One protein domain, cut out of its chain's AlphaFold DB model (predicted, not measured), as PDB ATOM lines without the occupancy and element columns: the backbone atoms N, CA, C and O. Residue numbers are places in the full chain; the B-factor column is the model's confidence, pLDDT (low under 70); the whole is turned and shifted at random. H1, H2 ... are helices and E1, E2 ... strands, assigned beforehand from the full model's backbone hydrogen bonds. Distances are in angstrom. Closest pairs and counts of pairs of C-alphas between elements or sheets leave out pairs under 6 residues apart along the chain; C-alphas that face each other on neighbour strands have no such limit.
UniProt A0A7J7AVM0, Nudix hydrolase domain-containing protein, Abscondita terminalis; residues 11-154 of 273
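This is residues 11 to 154 of the 273 residues of the protein "Nudix hydrolase domain-containing protein" of Abscondita terminalis (UniProt A0A7J7AVM0). What is the main picture? Two lobes stand side by side: in the first, H1 and H2 cover one face of a parallel sheet, E1 E2 E3; in the second, more loosely formed, H6 packs on the small sheet E4 E5, with H3, H4 and H5 spread beyond it. H1 and H6 join the lobes where they touch. What makes it up? The printed part has 144 residues with six named helices and five named strands, in the order H1 E1 H2 E2 E3 H3 E4 H4 H5 E5 H6, and its class is mixed, helices and strands. How large is it? It is compact, with a radius of gyration of the C-alphas of 16.0 A and spans of 47 by 33 by 26 A.

Where does the first lobe run? H1, residues 11 to 25, begins at C-alpha 11 (64.367, 13.386, 23.220) and is 20.6 A long. E1 is residues 29 to 32, H2 residues 38 to 49, 16.6 A, E2 residues 53 to 59, 20.3 A, and E3 residues 74 to 78. Where does the second run? H3 is residues 86 to 98, 18.6 A, E4 residues 106 to 108, H4 residues 115 to 126, 16.4 A, and H5 residues 132 to 135. E5 is residues 139 to 141, and H6, residues 144 to 153, ends at C-alpha 153 (41.365, 24.928, 33.191).

How is the larger sheet built? E2 is its inner strand, parallel to E1, with N 55 and O 30 at 2.8 A, and to E3, with N 76 and O 56 at 2.8 A. H1 and H2 on one face make two layers, helices over a sheet; H2 has a height over the sheet of 9.9 A. How do helices meet? H1 and H2 touch, C-alphas of Gly 20 and Ala 47 closest at 4.0 A, at a shallow tilt of 32 degrees, the same way. With residues 18 to 22 alone H1 touches H6, C-alphas of Thr 19 and Ile 144 closest at 6.0 A. H4, with residues 121 to 125 alone, touches H5, C-alphas of Thr 125 and Ala 132 closest at 5.9 A; H3 and H5 are close but not clearly touching, C-alphas of Gln 97 and Phe 134 closest at 6.4 A. What of the smaller sheet and the backbones? E4 and E5 are parallel, with N 107 and O 139 at 2.9 A, and the closest C-alphas of E5 and H6 are those of Ser 141 and Ile 147, 6.3 A apart. E1, H2, E2 and E4, H4 H5, E5 are strand-helix-strand units, parallel neighbour strands with helices between, each with a right-handed crossover. In H1, H2, H3, H4 and H6 every O i to N i+4 pair is within hydrogen-bond range, and H5 is too short for one.

How far does it reach? The two C-alphas farthest apart, those of Gly 71 and Lys 127, are 47.0 A apart, and the printed part has no cut. Which link is long, and where is confidence low? The link from E2 to E3, residues 60 to 73, is long. The model's pLDDT is under 70 at residues 65 to 66 and 80 to 86, of which 86 belongs to H3; the mean of the printed part is 89.0.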
ATOM      1  N   ILE A  11      65.328  12.386  22.746       93.06
ATOM      2  CA  ILE A  11      64.367  13.386  23.220       93.06
ATOM      3  C   ILE A  11      63.073  12.769  23.769       93.06
ATOM      4  O   ILE A  11      62.531  13.248  24.761       93.06
ATOM      5  N   PHE A  12      62.591  11.661  23.195       94.25
ATOM      6  CA  PHE A  12      61.367  11.003  23.664       94.25
ATOM      7  C   PHE A  12      61.541  10.359  25.040       94.25
ATOM      8  O   PHE A  12      60.619  10.389  25.854       94.25
ATOM      9  N   ALA A  13      62.718   9.794  25.316       94.19
ATOM     10  CA  ALA A  13      63.045   9.251  26.627       94.19
ATOM     11  C   ALA A  13      63.199  10.373  27.664       94.19
ATOM     12  O   ALA A  13      62.687  10.244  28.775       94.19
ATOM     13  N   ASP A  14      63.819  11.490  27.284       95.50
ATOM     14  CA  ASP A  14      64.006  12.641  28.170       95.50
ATOM     15  C   ASP A  14      62.657  13.286  28.533       95.50
ATOM     16  O   ASP A  14      62.382  13.562  29.702       95.50
ATOM     17  N   VAL A  15      61.758  13.444  27.554       96.94
ATOM     18  CA  VAL A  15      60.398  13.942  27.804       96.94
ATOM     19  C   VAL A  15      59.566  12.938  28.604       96.94
ATOM     20  O   VAL A  15      58.808  13.347  29.484       96.94
ATOM     21  N   ALA A  16      59.705  11.632  28.363       97.19
ATOM     22  CA  ALA A  16      59.059  10.609  29.184       97.19
ATOM     23  C   ALA A  16      59.508  10.703  30.653       97.19
ATOM     24  O   ALA A  16      58.675  10.678  31.562       97.19
ATOM     25  N   GLN A  17      60.810  10.886  30.892       97.88
ATOM     26  CA  GLN A  17      61.339  11.075  32.237       97.88
ATOM     27  C   GLN A  17      60.740  12.330  32.882       97.88
ATOM     28  O   GLN A  17      60.162  12.232  33.969       97.88
ATOM     29  N   LEU A  18      60.814  13.475  32.195       98.19
ATOM     30  CA  LEU A  18      60.255  14.744  32.666       98.19
ATOM     31  C   LEU A  18      58.763  14.614  32.993       98.19
ATOM     32  O   LEU A  18      58.318  15.083  34.034       98.19
ATOM     33  N   THR A  19      58.004  13.920  32.147       98.31
ATOM     34  CA  THR A  19      56.565  13.696  32.333       98.31
ATOM     35  C   THR A  19      56.266  13.025  33.669       98.31
ATOM     36  O   THR A  19      55.449  13.535  34.437       98.31
ATOM     37  N   GLY A  20      56.939  11.915  33.982       98.19
ATOM     38  CA  GLY A  20      56.724  11.222  35.254       98.19
ATOM     39  C   GLY A  20      57.129  12.072  36.461       98.19
ATOM     40  O   GLY A  20      56.373  12.165  37.431       98.19
ATOM     41  N   GLU A  21      58.263  12.775  36.381       98.56
ATOM     42  CA  GLU A  21      58.697  13.689  37.443       98.56
ATOM     43  C   GLU A  21      57.696  14.826  37.679       98.56
ATOM     44  O   GLU A  21      57.411  15.170  38.827       98.56
ATOM     45  N   THR A  22      57.168  15.430  36.615       98.44
ATOM     46  CA  THR A  22      56.233  16.556  36.704       98.44
ATOM     47  C   THR A  22      54.891  16.117  37.283       98.44
ATOM     48  O   THR A  22      54.363  16.799  38.164       98.44
ATOM     49  N   ILE A  23      54.374  14.949  36.886       97.69
ATOM     50  CA  ILE A  23      53.166  14.355  37.483       97.69
ATOM     51  C   ILE A  23      53.351  14.182  39.000       97.69
ATOM     52  O   ILE A  23      52.512  14.639  39.784       97.69
ATOM     53  N   ALA A  24      54.478  13.603  39.424       97.69
ATOM     54  CA  ALA A  24      54.792  13.404  40.837       97.69
ATOM     55  C   ALA A  24      54.942  14.731  41.603       97.69
ATOM     56  O   ALA A  24      54.342  14.901  42.665       97.69
ATOM     57  N   LYS A  25      55.669  15.711  41.044       97.81
ATOM     58  CA  LYS A  25      55.839  17.060  41.626       97.81
ATOM     59  C   LYS A  25      54.500  17.780  41.817       97.81
ATOM     60  O   LYS A  25      54.349  18.549  42.762       97.81
ATOM     61  N   HIS A  26      53.526  17.522  40.947       96.75
ATOM     62  CA  HIS A  26      52.170  18.063  41.049       96.75
ATOM     63  C   HIS A  26      51.263  17.284  42.021       96.75
ATOM     64  O   HIS A  26      50.090  17.637  42.162       96.75
ATOM     65  N   GLY A  27      51.779  16.249  42.694       95.81
ATOM     66  CA  GLY A  27      51.017  15.405  43.617       95.81
ATOM     67  C   GLY A  27      49.958  14.545  42.923       95.81
ATOM     68  O   GLY A  27      48.993  14.129  43.561       95.81
ATOM     69  N   GLN A  28      50.096  14.317  41.614       96.12
ATOM     70  CA  GLN A  28      49.173  13.504  40.832       96.12
ATOM     71  C   GLN A  28      49.624  12.039  40.809       96.12
ATOM     72  O   GLN A  28      50.807  11.726  40.926       96.12
ATOM     73  N   THR A  29      48.658  11.131  40.668       96.88
ATOM     74  CA  THR A  29      48.918   9.695  40.501       96.88
ATOM     75  C   THR A  29      48.961   9.359  39.017       96.88
ATOM     76  O   THR A  29      48.046   9.724  38.278       96.88
ATOM     77  N   LEU A  30      50.004   8.653  38.585       97.19
ATOM     78  CA  LEU A  30      50.102   8.123  37.229       97.19
ATOM     79  C   LEU A  30      49.324   6.807  37.137       97.19
ATOM     80  O   LEU A  30      49.592   5.886  37.902       97.19
ATOM     81  N   VAL A  31      48.403   6.702  36.180       94.94
ATOM     82  CA  VAL A  31      47.708   5.449  35.843       94.94
ATOM     83  C   VAL A  31      48.066   5.068  34.409       94.94
ATOM     84  O   VAL A  31      47.947   5.904  33.515       94.94
ATOM     85  N   TYR A  32      48.529   3.836  34.178       92.31
ATOM     86  CA  TYR A  32      48.979   3.379  32.853       92.31
ATOM     87  C   TYR A  32      48.875   1.850  32.667       92.31
ATOM     88  O   TYR A  32      48.455   1.129  33.567       92.31
ATOM     89  N   GLY A  33      49.321   1.337  31.513       89.00
ATOM     90  CA  GLY A  33      49.207  -0.075  31.111       89.00
ATOM     91  C   GLY A  33      50.094  -1.114  31.830       89.00
ATOM     92  O   GLY A  33      50.168  -2.256  31.375       89.00
ATOM     93  N   GLY A  34      50.817  -0.751  32.897       88.00
ATOM     94  CA  GLY A  34      51.527  -1.698  33.779       88.00
ATOM     95  C   GLY A  34      52.840  -2.313  33.260       88.00
ATOM     96  O   GLY A  34      53.496  -3.055  33.996       88.00
ATOM     97  N   GLY A  35      53.247  -2.026  32.019       87.19
ATOM     98  CA  GLY A  35      54.481  -2.552  31.417       87.19
ATOM     99  C   GLY A  35      55.748  -1.798  31.841       87.19
ATOM    100  O   GLY A  35      55.756  -0.571  31.931       87.19
ATOM    101  N   ARG A  36      56.861  -2.506  32.070       85.00
ATOM    102  CA  ARG A  36      58.152  -1.904  32.483       85.00
ATOM    103  C   ARG A  36      59.020  -1.419  31.321       85.00
ATOM    104  O   ARG A  36      60.101  -0.878  31.518       85.00
ATOM    105  N   SER A  37      58.600  -1.657  30.088       85.06
ATOM    106  CA  SER A  37      59.459  -1.476  28.924       85.06
ATOM    107  C   SER A  37      59.269  -0.149  28.189       85.06
ATOM    108  O   SER A  37      58.157   0.366  28.113       85.06
ATOM    109  N   GLY A  38      60.330   0.345  27.542       89.00
ATOM    110  CA  GLY A  38      60.263   1.512  26.655       89.00
ATOM    111  C   GLY A  38      59.918   2.810  27.391       89.00
ATOM    112  O   GLY A  38      60.238   2.959  28.568       89.00
ATOM    113  N   LEU A  39      59.244   3.736  26.700       92.75
ATOM    114  CA  LEU A  39      58.822   5.019  27.278       92.75
ATOM    115  C   LEU A  39      57.873   4.834  28.471       92.75
ATOM    116  O   LEU A  39      57.991   5.547  29.458       92.75
ATOM    117  N   MET A  40      56.997   3.828  28.416       91.44
ATOM    118  CA  MET A  40      56.097   3.462  29.516       91.44
ATOM    119  C   MET A  40      56.853   3.181  30.822       91.44
ATOM    120  O   MET A  40      56.464   3.678  31.876       91.44
ATOM    121  N   GLY A  41      57.953   2.426  30.746       93.00
ATOM    122  CA  GLY A  41      58.821   2.179  31.897       93.00
ATOM    123  C   GLY A  41      59.480   3.454  32.411       93.00
ATOM    124  O   GLY A  41      59.463   3.701  33.609       93.00
ATOM    125  N   ILE A  42      59.991   4.292  31.506       95.75
ATOM    126  CA  ILE A  42      60.686   5.536  31.866       95.75
ATOM    127  C   ILE A  42      59.762   6.500  32.619       95.75
ATOM    128  O   ILE A  42      60.163   7.006  33.663       95.75
ATOM    129  N   VAL A  43      58.531   6.724  32.135       97.12
ATOM    130  CA  VAL A  43      57.556   7.595  32.820       97.12
ATOM    131  C   VAL A  43      57.212   7.039  34.209       97.12
ATOM    132  O   VAL A  43      57.128   7.793  35.178       97.12
ATOM    133  N   ALA A  44      57.006   5.723  34.324       97.19
ATOM    134  CA  ALA A  44      56.664   5.087  35.594       97.19
ATOM    135  C   ALA A  44      57.819   5.156  36.606       97.19
ATOM    136  O   ALA A  44      57.619   5.588  37.743       97.19
ATOM    137  N   ASP A  45      59.032   4.780  36.190       97.06
ATOM    138  CA  ASP A  45      60.230   4.807  37.031       97.06
ATOM    139  C   ASP A  45      60.554   6.239  37.488       97.06
ATOM    140  O   ASP A  45      60.890   6.447  38.656       97.06
ATOM    141  N   SER A  46      60.416   7.246  36.616       97.94
ATOM    142  CA  SER A  46      60.705   8.638  36.980       97.94
ATOM    143  C   SER A  46      59.666   9.232  37.936       97.94
ATOM    144  O   SER A  46      60.037   9.942  38.873       97.94
ATOM    145  N   ALA A  47      58.384   8.884  37.780       98.31
ATOM    146  CA  ALA A  47      57.338   9.262  38.729       98.31
ATOM    147  C   ALA A  47      57.585   8.656  40.121       98.31
ATOM    148  O   ALA A  47      57.524   9.371  41.123       98.31
ATOM    149  N   LEU A  48      57.923   7.363  40.189       97.81
ATOM    150  CA  LEU A  48      58.267   6.683  41.443       97.81
ATOM    151  C   LEU A  48      59.515   7.291  42.097       97.81
ATOM    152  O   LEU A  48      59.512   7.561  43.298       97.81
ATOM    153  N   ALA A  49      60.569   7.548  41.317       97.69
ATOM    154  CA  ALA A  49      61.813   8.142  41.811       97.69
ATOM    155  C   ALA A  49      61.609   9.556  42.380       97.69
ATOM    156  O   ALA A  49      62.290   9.947  43.327       97.69
ATOM    157  N   ALA A  50      60.643  10.304  41.843       97.88
ATOM    158  CA  ALA A  50      60.227  11.607  42.353       97.88
ATOM    159  C   ALA A  50      59.257  11.528  43.555       97.88
ATOM    160  O   ALA A  50      58.774  12.562  44.017       97.88
ATOM    161  N   GLY A  51      58.973  10.329  44.082       97.38
ATOM    162  CA  GLY A  51      58.085  10.108  45.231       97.38
ATOM    163  C   GLY A  51      56.590  10.102  44.892       97.38
ATOM    164  O   GLY A  51      55.758  10.187  45.798       97.38
ATOM    165  N   GLY A  52      56.240  10.028  43.606       97.50
ATOM    166  CA  GLY A  52      54.863   9.937  43.129       97.50
ATOM    167  C   GLY A  52      54.248   8.550  43.322       97.50
ATOM    168  O   GLY A  52      54.924   7.578  43.655       97.50
ATOM    169  N   GLN A  53      52.938   8.463  43.088       97.75
ATOM    170  CA  GLN A  53      52.201   7.199  43.088       97.75
ATOM    171  C   GLN A  53      51.969   6.730  41.652       97.75
ATOM    172  O   GLN A  53      51.597   7.536  40.793       97.75
ATOM    173  N   VAL A  54      52.165   5.435  41.396       97.88
ATOM    174  CA  VAL A  54      51.977   4.845  40.064       97.88
ATOM    175  C   VAL A  54      51.142   3.574  40.145       97.88
ATOM    176  O   VAL A  54      51.512   2.621  40.830       97.88
ATOM    177  N   ILE A  55      50.040   3.559  39.400       95.50
ATOM    178  CA  ILE A  55      49.096   2.449  39.294       95.50
ATOM    179  C   ILE A  55      49.185   1.857  37.887       95.50
ATOM    180  O   ILE A  55      49.015   2.553  36.884       95.50
ATOM    181  N   GLY A  56      49.443   0.557  37.803       92.75
ATOM    182  CA  GLY A  56      49.433  -0.196  36.553       92.75
ATOM    183  C   GLY A  56      48.149  -1.001  36.391       92.75
ATOM    184  O   GLY A  56      47.687  -1.624  37.341       92.75
ATOM    185  N   VAL A  57      47.610  -1.056  35.177       89.44
ATOM    186  CA  VAL A  57      46.535  -1.980  34.794       89.44
ATOM    187  C   VAL A  57      47.019  -2.805  33.611       89.44
ATOM    188  O   VAL A  57      47.299  -2.262  32.545       89.44
ATOM    189  N   ILE A  58      47.156  -4.116  33.792       86.44
ATOM    190  CA  ILE A  58      47.713  -5.012  32.773       86.44
ATOM    191  C   ILE A  58      46.840  -6.264  32.623       86.44
ATOM    192  O   ILE A  58      46.406  -6.839  33.620       86.44
ATOM    193  N   PRO A  59      46.551  -6.734  31.400       83.06
ATOM    194  CA  PRO A  59      45.798  -7.964  31.225       83.06
ATOM    195  C   PRO A  59      46.693  -9.177  31.497       83.06
ATOM    196  O   PRO A  59      47.892  -9.171  31.204       83.06
ATOM    197  N   GLN A  60      46.102 -10.252  32.018       81.38
ATOM    198  CA  GLN A  60      46.812 -11.451  32.475       81.38
ATOM    199  C   GLN A  60      47.739 -12.042  31.404       81.38
ATOM    200  O   GLN A  60      48.843 -12.480  31.720       81.38
ATOM    201  N   GLY A  61      47.319 -12.019  30.133       79.19
ATOM    202  CA  GLY A  61      48.103 -12.540  29.008       79.19
ATOM    203  C   GLY A  61      49.350 -11.720  28.646       79.19
ATOM    204  O   GLY A  61      50.187 -12.205  27.882       79.19
ATOM    205  N   LEU A  62      49.489 -10.499  29.177       77.12
ATOM    206  CA  LEU A  62      50.621  -9.603  28.915       77.12
ATOM    207  C   LEU A  62      51.604  -9.492  30.085       77.12
ATOM    208  O   LEU A  62      52.707  -8.998  29.876       77.12
ATOM    209  N   VAL A  63      51.267 -10.016  31.267       76.94
ATOM    210  CA  VAL A  63      52.122  -9.969  32.470       76.94
ATOM    211  C   VAL A  63      53.540 -10.473  32.179       76.94
ATOM    212  O   VAL A  63      54.517  -9.767  32.438       76.94
ATOM    213  N   ASP A  64      53.648 -11.650  31.560       71.50
ATOM    214  CA  ASP A  64      54.940 -12.268  31.242       71.50
ATOM    215  C   ASP A  64      55.580 -11.687  29.971       71.50
ATOM    216  O   ASP A  64      56.803 -11.695  29.820       71.50
ATOM    217  N   ARG A  65      54.762 -11.187  29.034       68.38
ATOM    218  CA  ARG A  65      55.220 -10.708  27.716       68.38
ATOM    219  C   ARG A  65      55.762  -9.283  27.750       68.38
ATOM    220  O   ARG A  65      56.694  -8.981  27.012       68.38
ATOM    221  N   GLU A  66      55.192  -8.423  28.587       63.97
ATOM    222  CA  GLU A  66      55.539  -7.001  28.671       63.97
ATOM    223  C   GLU A  66      56.366  -6.634  29.900       63.97
ATOM    224  O   GLU A  66      56.636  -5.454  30.132       63.97
ATOM    225  N   LEU A  67      56.799  -7.647  30.661       70.12
ATOM    226  CA  LEU A  67      57.544  -7.488  31.905       70.12
ATOM    227  C   LEU A  67      56.770  -6.571  32.860       70.12
ATOM    228  O   LEU A  67      57.096  -5.389  32.988       70.12
ATOM    229  N   ALA A  68      55.732  -7.109  33.509       78.19
ATOM    230  CA  ALA A  68      54.973  -6.380  34.523       78.19
ATOM    231  C   ALA A  68      55.906  -5.620  35.478       78.19
ATOM    232  O   ALA A  68      56.910  -6.160  35.949       78.19
ATOM    233  N   HIS A  69      55.596  -4.350  35.732       82.25
ATOM    234  CA  HIS A  69      56.469  -3.485  36.509       82.25
ATOM    235  C   HIS A  69      56.367  -3.823  38.011       82.25
ATOM    236  O   HIS A  69      55.339  -3.557  38.628       82.25
ATOM    237  N   PRO A  70      57.412  -4.389  38.647       78.44
ATOM    238  CA  PRO A  70      57.288  -4.933  40.001       78.44
ATOM    239  C   PRO A  70      57.331  -3.856  41.095       78.44
ATOM    240  O   PRO A  70      56.952  -4.124  42.227       78.44
ATOM    241  N   GLY A  71      57.825  -2.656  40.771       87.06
ATOM    242  CA  GLY A  71      57.992  -1.549  41.718       87.06
ATOM    243  C   GLY A  71      56.844  -0.539  41.757       87.06
ATOM    244  O   GLY A  71      57.048   0.549  42.277       87.06
ATOM    245  N   LEU A  72      55.690  -0.841  41.149       93.06
ATOM    246  CA  LEU A  72      54.549   0.081  41.157       93.06
ATOM    247  C   LEU A  72      53.929   0.193  42.554       93.06
ATOM    248  O   LEU A  72      54.021  -0.742  43.349       93.06
ATOM    249  N   THR A  73      53.243   1.310  42.816       94.44
ATOM    250  CA  THR A  73      52.408   1.465  44.017       94.44
ATOM    251  C   THR A  73      51.316   0.402  44.041       94.44
ATOM    252  O   THR A  73      51.080  -0.232  45.066       94.44
ATOM    253  N   GLU A  74      50.653   0.214  42.901       93.50
ATOM    254  CA  GLU A  74      49.577  -0.752  42.730       93.50
ATOM    255  C   GLU A  74      49.623  -1.332  41.314       93.50
ATOM    256  O   GLU A  74      49.968  -0.646  40.350       93.50
ATOM    257  N   LEU A  75      49.289  -2.616  41.186       90.75
ATOM    258  CA  LEU A  75      49.190  -3.298  39.903       90.75
ATOM    259  C   LEU A  75      47.912  -4.138  39.871       90.75
ATOM    260  O   LEU A  75      47.789  -5.129  40.591       90.75
ATOM    261  N   HIS A  76      46.983  -3.768  38.994       87.69
ATOM    262  CA  HIS A  76      45.765  -4.518  38.728       87.69
ATOM    263  C   HIS A  76      45.964  -5.446  37.536       87.69
ATOM    264  O   HIS A  76      46.240  -4.996  36.422       87.69
ATOM    265  N   ILE A  77      45.774  -6.743  37.765       86.62
ATOM    266  CA  ILE A  77      45.786  -7.741  36.698       86.62
ATOM    267  C   ILE A  77      44.342  -8.044  36.292       86.62
ATOM    268  O   ILE A  77      43.548  -8.506  37.111       86.62
ATOM    269  N   VAL A  78      43.998  -7.778  35.031       80.56
ATOM    270  CA  VAL A  78      42.633  -7.935  34.489       80.56
ATOM    271  C   VAL A  78      42.543  -9.087  33.486       80.56
ATOM    272  O   VAL A  78      43.551  -9.570  32.973       80.56
ATOM    273  N   LYS A  79      41.329  -9.576  33.204       71.19
ATOM    274  CA  LYS A  79      41.129 -10.736  32.314       71.19
ATOM    275  C   LYS A  79      41.407 -10.413  30.843       71.19
ATOM    276  O   LYS A  79      41.967 -11.241  30.133       71.19
ATOM    277  N   ASN A  80      41.030  -9.221  30.404       67.75
ATOM    278  CA  ASN A  80      41.122  -8.746  29.031       67.75
ATOM    279  C   ASN A  80      41.325  -7.224  29.014       67.75
ATOM    280  O   ASN A  80      40.931  -6.526  29.944       67.75
ATOM    281  N   MET A  81      41.971  -6.740  27.958       62.53
ATOM    282  CA  MET A  81      42.032  -5.329  27.567       62.53
ATOM    283  C   MET A  81      41.599  -5.252  26.105       62.53
ATOM    284  O   MET A  81      41.929  -6.168  25.348       62.53
ATOM    285  N   HIS A  82      40.914  -4.175  25.728       56.69
ATOM    286  CA  HIS A  82      40.837  -3.740  24.331       56.69
ATOM    287  C   HIS A  82      42.124  -2.960  23.965       56.69
ATOM    288  O   HIS A  82      42.910  -2.626  24.855       56.69
ATOM    289  N   GLU A  83      42.439  -2.874  22.675       46.03
ATOM    290  CA  GLU A  83      43.779  -2.729  22.079       46.03
ATOM    291  C   GLU A  83      44.482  -1.360  22.333       46.03
ATOM    292  O   GLU A  83      43.930  -0.449  22.945       46.03
ATOM    293  N   ARG A  84      45.789  -1.252  22.006       57.22
ATOM    294  CA  ARG A  84      46.745  -0.311  22.651       57.22
ATOM    295  C   ARG A  84      47.312   0.809  21.765       57.22
ATOM    296  O   ARG A  84      47.573   0.635  20.573       57.22
ATOM    297  N   THR A  85      47.735   1.904  22.411       60.00
ATOM    298  CA  THR A  85      48.432   3.112  21.906       60.00
ATOM    299  C   THR A  85      47.556   4.173  21.228       60.00
ATOM    300  O   THR A  85      46.974   5.010  21.909       60.00
ATOM    301  N   ILE A  86      47.502   4.228  19.894       61.94
ATOM    302  CA  ILE A  86      46.785   5.311  19.192       61.94
ATOM    303  C   ILE A  86      45.276   5.109  19.312       61.94
ATOM    304  O   ILE A  86      44.532   6.069  19.478       61.94
ATOM    305  N   GLU A  87      44.838   3.858  19.270       73.12
ATOM    306  CA  GLU A  87      43.446   3.497  19.496       73.12
ATOM    307  C   GLU A  87      42.940   3.976  20.860       73.12
ATOM    308  O   GLU A  87      41.873   4.573  20.916       73.12
ATOM    309  N   GLU A  88      43.740   3.833  21.925       82.12
ATOM    310  CA  GLU A  88      43.337   4.204  23.289       82.12
ATOM    311  C   GLU A  88      42.925   5.676  23.374       82.12
ATOM    312  O   GLU A  88      41.871   6.006  23.917       82.12
ATOM    313  N   ILE A  89      43.721   6.592  22.806       87.75
ATOM    314  CA  ILE A  89      43.362   8.012  22.865       87.75
ATOM    315  C   ILE A  89      42.146   8.333  21.994       87.75
ATOM    316  O   ILE A  89      41.335   9.169  22.389       87.75
ATOM    317  N   PHE A  90      41.976   7.676  20.843       87.56
ATOM    318  CA  PHE A  90      40.794   7.879  20.006       87.56
ATOM    319  C   PHE A  90      39.526   7.319  20.648       87.56
ATOM    320  O   PHE A  90      38.481   7.963  20.555       87.56
ATOM    321  N   GLU A  91      39.611   6.188  21.345       85.50
ATOM    322  CA  GLU A  91      38.506   5.623  22.115       85.50
ATOM    323  C   GLU A  91      38.088   6.585  23.235       85.50
ATOM    324  O   GLU A  91      36.940   7.031  23.269       85.50
ATOM    325  N   GLN A  92      39.030   6.997  24.090       89.50
ATOM    326  CA  GLN A  92      38.738   7.911  25.198       89.50
ATOM    327  C   GLN A  92      38.245   9.276  24.693       89.50
ATOM    328  O   GLN A  92      37.292   9.849  25.222       89.50
ATOM    329  N   TRP A  93      38.829   9.797  23.613       88.44
ATOM    330  CA  TRP A  93      38.349  11.039  23.016       88.44
ATOM    331  C   TRP A  93      36.941  10.883  22.428       88.44
ATOM    332  O   TRP A  93      36.114  11.778  22.590       88.44
ATOM    333  N   THR A  94      36.618   9.743  21.817       86.06
ATOM    334  CA  THR A  94      35.260   9.446  21.335       86.06
ATOM    335  C   THR A  94      34.268   9.366  22.495       86.06
ATOM    336  O   THR A  94      33.198   9.973  22.430       86.06
ATOM    337  N   TRP A  95      34.634   8.715  23.601       84.56
ATOM    338  CA  TRP A  95      33.818   8.666  24.818       84.56
ATOM    339  C   TRP A  95      33.553  10.059  25.394       84.56
ATOM    340  O   TRP A  95      32.424  10.345  25.808       84.56
ATOM    341  N   ALA A  96      34.537  10.960  25.340       84.12
ATOM    342  CA  ALA A  96      34.343  12.361  25.703       84.12
ATOM    343  C   ALA A  96      33.301  13.059  24.810       84.12
ATOM    344  O   ALA A  96      32.438  13.782  25.305       84.12
ATOM    345  N   GLN A  97      33.326  12.818  23.493       81.25
ATOM    346  CA  GLN A  97      32.351  13.396  22.551       81.25
ATOM    347  C   GLN A  97      30.924  12.880  22.780       81.25
ATOM    348  O   GLN A  97      29.949  13.627  22.617       81.25
ATOM    349  N   LEU A  98      30.809  11.602  23.151       79.38
ATOM    350  CA  LEU A  98      29.548  10.943  23.487       79.38
ATOM    351  C   LEU A  98      29.018  11.335  24.873       79.38
ATOM    352  O   LEU A  98      27.861  11.054  25.168       79.38
ATOM    353  N   GLY A  99      29.824  12.013  25.696       78.75
ATOM    354  CA  GLY A  99      29.439  12.432  27.045       78.75
ATOM    355  C   GLY A  99      29.540  11.333  28.098       78.75
ATOM    356  O   GLY A  99      28.999  11.513  29.183       78.75
ATOM    357  N   ILE A 100      30.234  10.227  27.800       78.94
ATOM    358  CA  ILE A 100      30.493   9.123  28.743       78.94
ATOM    359  C   ILE A 100      31.423   9.593  29.872       78.94
ATOM    360  O   ILE A 100      31.320   9.146  31.013       78.94
ATOM    361  N   HIS A 101      32.332  10.523  29.570       84.06
ATOM    362  CA  HIS A 101      33.106  11.244  30.573       84.06
ATOM    363  C   HIS A 101      33.397  12.680  30.135       84.06
ATOM    364  O   HIS A 101      33.390  13.002  28.953       84.06
ATOM    365  N   LEU A 102      33.748  13.535  31.098       87.50
ATOM    366  CA  LEU A 102      34.068  14.954  30.874       87.50
ATOM    367  C   LEU A 102      35.553  15.282  31.102       87.50
ATOM    368  O   LEU A 102      35.924  16.434  31.311       87.50
ATOM    369  N   LYS A 103      36.407  14.255  31.121       91.06
ATOM    370  CA  LYS A 103      37.853  14.395  31.324       91.06
ATOM    371  C   LYS A 103      38.543  14.906  30.046       91.06
ATOM    372  O   LYS A 103      38.135  14.498  28.958       91.06
ATOM    373  N   PRO A 104      39.584  15.752  30.162       94.75
ATOM    374  CA  PRO A 104      40.364  16.204  29.015       94.75
ATOM    375  C   PRO A 104      41.211  15.077  28.408       94.75
ATOM    376  O   PRO A 104      41.692  14.198  29.122       94.75
ATOM    377  N   CYS A 105      41.461  15.165  27.101       95.12
ATOM    378  CA  CYS A 105      42.417  14.327  26.372       95.12
ATOM    379  C   CYS A 105      43.519  15.215  25.785       95.12
ATOM    380  O   CYS A 105      43.228  16.330  25.338       95.12
ATOM    381  N   ALA A 106      44.767  14.735  25.770       96.25
ATOM    382  CA  ALA A 106      45.880  15.487  25.200       96.25
ATOM    383  C   ALA A 106      46.894  14.635  24.435       96.25
ATOM    384  O   ALA A 106      47.173  13.499  24.813       96.25
ATOM    385  N   PHE A 107      47.522  15.255  23.437       96.56
ATOM    386  CA  PHE A 107      48.762  14.791  22.823       96.56
ATOM    387  C   PHE A 107      49.963  15.571  23.371       96.56
ATOM    388  O   PHE A 107      50.039  16.794  23.225       96.56
ATOM    389  N   LEU A 108      50.940  14.863  23.942       96.75
ATOM    390  CA  LEU A 108      52.263  15.424  24.218       96.75
ATOM    391  C   LEU A 108      53.086  15.408  22.918       96.75
ATOM    392  O   LEU A 108      53.690  14.400  22.557       96.75
ATOM    393  N   ASN A 109      53.033  16.513  22.175       96.69
ATOM    394  CA  ASN A 109      53.528  16.651  20.805       96.69
ATOM    395  C   ASN A 109      55.022  16.997  20.738       96.69
ATOM    396  O   ASN A 109      55.414  18.074  20.287       96.69
ATOM    397  N   VAL A 110      55.855  16.077  21.223       95.31
ATOM    398  CA  VAL A 110      57.321  16.200  21.209       95.31
ATOM    399  C   VAL A 110      57.834  16.245  19.774       95.31
ATOM    400  O   VAL A 110      57.508  15.357  18.989       95.31
ATOM    401  N   GLU A 111      58.630  17.264  19.437       94.44
ATOM    402  CA  GLU A 111      59.233  17.443  18.103       94.44
ATOM    403  C   GLU A 111      58.221  17.340  16.941       94.44
ATOM    404  O   GLU A 111      58.547  16.883  15.847       94.44
ATOM    405  N   GLY A 112      56.962  17.729  17.178       94.62
ATOM    406  CA  GLY A 112      55.910  17.665  16.161       94.62
ATOM    407  C   GLY A 112      55.514  16.243  15.748       94.62
ATOM    408  O   GLY A 112      54.944  16.056  14.674       94.62
ATOM    409  N   PHE A 113      55.799  15.223  16.569       94.00
ATOM    410  CA  PHE A 113      55.511  13.815  16.263       94.00
ATOM    411  C   PHE A 113      54.054  13.557  15.828       94.00
ATOM    412  O   PHE A 113      53.800  12.701  14.982       94.00
ATOM    413  N   TYR A 114      53.098  14.310  16.376       95.81
ATOM    414  CA  TYR A 114      51.672  14.219  16.063       95.81
ATOM    415  C   TYR A 114      51.182  15.275  15.061       95.81
ATOM    416  O   TYR A 114      49.984  15.315  14.791       95.81
ATOM    417  N   ASP A 115      52.044  16.106  14.466       96.62
ATOM    418  CA  ASP A 115      51.626  17.200  13.571       96.62
ATOM    419  C   ASP A 115      50.750  16.714  12.415       96.62
ATOM    420  O   ASP A 115      49.712  17.306  12.117       96.62
ATOM    421  N   ASP A 116      51.137  15.619  11.764       96.75
ATOM    422  CA  ASP A 116      50.378  15.078  10.635       96.75
ATOM    423  C   ASP A 116      49.056  14.438  11.075       96.75
ATOM    424  O   ASP A 116      48.053  14.539  10.365       96.75
ATOM    425  N   LEU A 117      49.013  13.868  12.283       94.56
ATOM    426  CA  LEU A 117      47.778  13.366  12.879       94.56
ATOM    427  C   LEU A 117      46.820  14.515  13.220       94.56
ATOM    428  O   LEU A 117      45.635  14.450  12.899       94.56
ATOM    429  N   LEU A 118      47.331  15.589  13.820       94.62
ATOM    430  CA  LEU A 118      46.557  16.785  14.154       94.62
ATOM    431  C   LEU A 118      46.022  17.468  12.885       94.62
ATOM    432  O   LEU A 118      44.850  17.845  12.839       94.62
ATOM    433  N   LYS A 119      46.828  17.544  11.815       95.12
ATOM    434  CA  LYS A 119      46.371  18.001  10.488       95.12
ATOM    435  C   LYS A 119      45.250  17.119   9.943       95.12
ATOM    436  O   LYS A 119      44.274  17.642   9.408       95.12
ATOM    437  N   PHE A 120      45.367  15.798  10.076       94.88
ATOM    438  CA  PHE A 120      44.318  14.876   9.644       94.88
ATOM    439  C   PHE A 120      43.021  15.082  10.439       94.88
ATOM    440  O   PHE A 120      41.954  15.199   9.840       94.88
ATOM    441  N   ILE A 121      43.098  15.222  11.766       92.94
ATOM    442  CA  ILE A 121      41.936  15.520  12.618       92.94
ATOM    443  C   ILE A 121      41.263  16.828  12.177       92.94
ATOM    444  O   ILE A 121      40.038  16.866  12.017       92.94
ATOM    445  N   GLN A 122      42.040  17.877  11.902       92.06
ATOM    446  CA  GLN A 122      41.501  19.138  11.390       92.06
ATOM    447  C   GLN A 122      40.800  18.948  10.038       92.06
ATOM    448  O   GLN A 122      39.671  19.405   9.858       92.06
ATOM    449  N   LEU A 123      41.400  18.184   9.122       93.12
ATOM    450  CA  LEU A 123      40.795  17.861   7.831       93.12
ATOM    451  C   LEU A 123      39.434  17.164   7.988       93.12
ATOM    452  O   LEU A 123      38.504  17.480   7.244       93.12
ATOM    453  N   THR A 124      39.275  16.248   8.953       91.56
ATOM    454  CA  THR A 124      37.967  15.605   9.202       91.56
ATOM    455  C   THR A 124      36.889  16.618   9.591       91.56
ATOM    456  O   THR A 124      35.727  16.465   9.211       91.56
ATOM    457  N   THR A 125      37.272  17.687  10.292       88.94
ATOM    458  CA  THR A 125      36.374  18.788  10.661       88.94
ATOM    459  C   THR A 125      36.012  19.626   9.447       88.94
ATOM    460  O   THR A 125      34.832  19.861   9.191       88.94
ATOM    461  N   ASP A 126      37.007  20.007   8.647       88.38
ATOM    462  CA  ASP A 126      36.816  20.821   7.443       88.38
ATOM    463  C   ASP A 126      35.942  20.104   6.399       88.38
ATOM    464  O   ASP A 126      35.221  20.736   5.626       88.38
ATOM    465  N   LYS A 127      35.985  18.768   6.383       91.50
ATOM    466  CA  LYS A 127      35.148  17.910   5.530       91.50
ATOM    467  C   LYS A 127      33.798  17.536   6.150       91.50
ATOM    468  O   LYS A 127      33.004  16.881   5.485       91.50
ATOM    469  N   GLY A 128      33.514  17.966   7.378       81.50
ATOM    470  CA  GLY A 128      32.220  17.775   8.035       81.50
ATOM    471  C   GLY A 128      31.998  16.401   8.674       81.50
ATOM    472  O   GLY A 128      30.883  16.131   9.118       81.50
ATOM    473  N   PHE A 129      33.031  15.559   8.762       79.19
ATOM    474  CA  PHE A 129      32.971  14.277   9.478       79.19
ATOM    475  C   PHE A 129      33.005  14.471  11.000       79.19
ATOM    476  O   PHE A 129      32.338  13.743  11.730       79.19
ATOM    477  N   SER A 130      33.711  15.505  11.468       83.38
ATOM    478  CA  SER A 130      33.841  15.857  12.887       83.38
ATOM    479  C   SER A 130      33.268  17.249  13.167       83.38
ATOM    480  O   SER A 130      33.252  18.124  12.301       83.38
ATOM    481  N   LYS A 131      32.779  17.491  14.391       78.44
ATOM    482  CA  LYS A 131      32.335  18.832  14.810       78.44
ATOM    483  C   LYS A 131      33.501  19.589  15.444       78.44
ATOM    484  O   LYS A 131      34.095  19.090  16.394       78.44
ATOM    485  N   ALA A 132      33.725  20.833  15.014       83.31
ATOM    486  CA  ALA A 132      34.812  21.685  15.513       83.31
ATOM    487  C   ALA A 132      34.833  21.825  17.045       83.31
ATOM    488  O   ALA A 132      35.890  21.857  17.661       83.31
ATOM    489  N   ARG A 133      33.659  21.833  17.691       80.50
ATOM    490  CA  ARG A 133      33.549  21.891  19.159       80.50
ATOM    491  C   ARG A 133      34.222  20.722  19.891       80.50
ATOM    492  O   ARG A 133      34.511  20.858  21.069       80.50
ATOM    493  N   PHE A 134      34.429  19.588  19.224       82.50
ATOM    494  CA  PHE A 134      35.096  18.419  19.796       82.50
ATOM    495  C   PHE A 134      36.579  18.374  19.432       82.50
ATOM    496  O   PHE A 134      37.403  18.056  20.285       82.50
ATOM    497  N   THR A 135      36.934  18.735  18.197       85.25
ATOM    498  CA  THR A 135      38.333  18.779  17.740       85.25
ATOM    499  C   THR A 135      39.118  19.915  18.379       85.25
ATOM    500  O   THR A 135      40.261  19.711  18.764       85.25
ATOM    501  N   ASN A 136      38.489  21.071  18.605       86.00
ATOM    502  CA  ASN A 136      39.120  22.217  19.268       86.00
ATOM    503  C   ASN A 136      39.403  21.971  20.758       86.00
ATOM    504  O   ASN A 136      40.131  22.745  21.368       86.00
ATOM    505  N   GLN A 137      38.813  20.925  21.344       86.50
ATOM    506  CA  GLN A 137      38.976  20.569  22.756       86.50
ATOM    507  C   GLN A 137      40.054  19.504  22.978       86.50
ATOM    508  O   GLN A 137      40.336  19.148  24.122       86.50
ATOM    509  N   LEU A 138      40.648  18.985  21.899       92.69
ATOM    510  CA  LEU A 138      41.771  18.067  21.975       92.69
ATOM    511  C   LEU A 138      43.054  18.864  22.226       92.69
ATOM    512  O   LEU A 138      43.576  19.548  21.341       92.69
ATOM    513  N   ILE A 139      43.545  18.790  23.459       96.31
ATOM    514  CA  ILE A 139      44.720  19.540  23.891       96.31
ATOM    515  C   ILE A 139      45.960  18.957  23.209       96.31
ATOM    516  O   ILE A 139      46.110  17.747  23.061       96.31
ATOM    517  N   HIS A 140      46.886  19.811  22.803       96.38
ATOM    518  CA  HIS A 140      48.200  19.373  22.364       96.38
ATOM    519  C   HIS A 140      49.236  20.425  22.745       96.38
ATOM    520  O   HIS A 140      49.001  21.624  22.627       96.38
ATOM    521  N   SER A 141      50.377  19.975  23.252       97.62
ATOM    522  CA  SER A 141      51.536  20.821  23.545       97.62
ATOM    523  C   SER A 141      52.786  19.953  23.544       97.62
ATOM    524  O   SER A 141      52.698  18.751  23.782       97.62
ATOM    525  N   ALA A 142      53.950  20.546  23.299       96.62
ATOM    526  CA  ALA A 142      55.238  19.883  23.497       96.62
ATOM    527  C   ALA A 142      55.664  19.839  24.983       96.62
ATOM    528  O   ALA A 142      56.663  19.209  25.313       96.62
ATOM    529  N   SER A 143      54.917  20.505  25.874       97.19
ATOM    530  CA  SER A 143      55.212  20.655  27.303       97.19
ATOM    531  C   SER A 143      54.159  19.956  28.163       97.19
ATOM    532  O   SER A 143      52.958  20.214  28.034       97.19
ATOM    533  N   ILE A 144      54.607  19.090  29.076       97.75
ATOM    534  CA  ILE A 144      53.720  18.419  30.031       97.75
ATOM    535  C   ILE A 144      53.140  19.414  31.043       97.75
ATOM    536  O   ILE A 144      51.963  19.320  31.388       97.75
ATOM    537  N   GLU A 145      53.904  20.417  31.471       97.56
ATOM    538  CA  GLU A 145      53.439  21.478  32.366       97.56
ATOM    539  C   GLU A 145      52.265  22.251  31.752       97.56
ATOM    540  O   GLU A 145      51.262  22.497  32.430       97.56
ATOM    541  N   ASP A 146      52.351  22.567  30.458       97.88
ATOM    542  CA  ASP A 146      51.283  23.257  29.732       97.88
ATOM    543  C   ASP A 146      50.036  22.380  29.605       97.88
ATOM    544  O   ASP A 146      48.914  22.877  29.727       97.88
ATOM    545  N   ILE A 147      50.208  21.075  29.376       98.06
ATOM    546  CA  ILE A 147      49.092  20.120  29.345       98.06
ATOM    547  C   ILE A 147      48.410  20.068  30.711       98.06
ATOM    548  O   ILE A 147      47.192  20.201  30.788       98.06
ATOM    549  N   LEU A 148      49.171  19.936  31.801       96.44
ATOM    550  CA  LEU A 148      48.607  19.892  33.152       96.44
ATOM    551  C   LEU A 148      47.909  21.205  33.531       96.44
ATOM    552  O   LEU A 148      46.894  21.179  34.233       96.44
ATOM    553  N   ALA A 149      48.416  22.351  33.074       96.31
ATOM    554  CA  ALA A 149      47.752  23.639  33.249       96.31
ATOM    555  C   ALA A 149      46.419  23.694  32.484       96.31
ATOM    556  O   ALA A 149      45.397  24.080  33.057       96.31
ATOM    557  N   GLN A 150      46.400  23.242  31.228       97.00
ATOM    558  CA  GLN A 150      45.182  23.168  30.420       97.00
ATOM    559  C   GLN A 150      44.171  22.168  30.989       97.00
ATOM    560  O   GLN A 150      42.983  22.469  31.015       97.00
ATOM    561  N   PHE A 151      44.618  21.032  31.534       95.50
ATOM    562  CA  PHE A 151      43.747  20.070  32.217       95.50
ATOM    563  C   PHE A 151      43.025  20.689  33.415       95.50
ATOM    564  O   PHE A 151      41.841  20.433  33.608       95.50
ATOM    565  N   LYS A 152      43.701  21.539  34.199       93.25
ATOM    566  CA  LYS A 152      43.080  22.246  35.335       93.25
ATOM    567  C   LYS A 152      42.046  23.285  34.897       93.25
ATOM    568  O   LYS A 152      41.087  23.520  35.623       93.25
ATOM    569  N   ALA A 153      42.262  23.919  33.748       93.31
ATOM    570  CA  ALA A 153      41.365  24.928  33.191       93.31
ATOM    571  C   ALA A 153      40.289  24.340  32.260       93.31
ATOM    572  O   ALA A 153      39.457  25.086  31.742       93.31
ATOM    573  N   TYR A 154      40.317  23.026  32.024       92.06
ATOM    574  CA  TYR A 154      39.489  22.379  31.019       92.06
ATOM    575  C   TYR A 154      38.002  22.470  31.360       92.06
ATOM    576  O   TYR A 154      37.575  22.165  32.473       92.06
TER     577      TYR A 154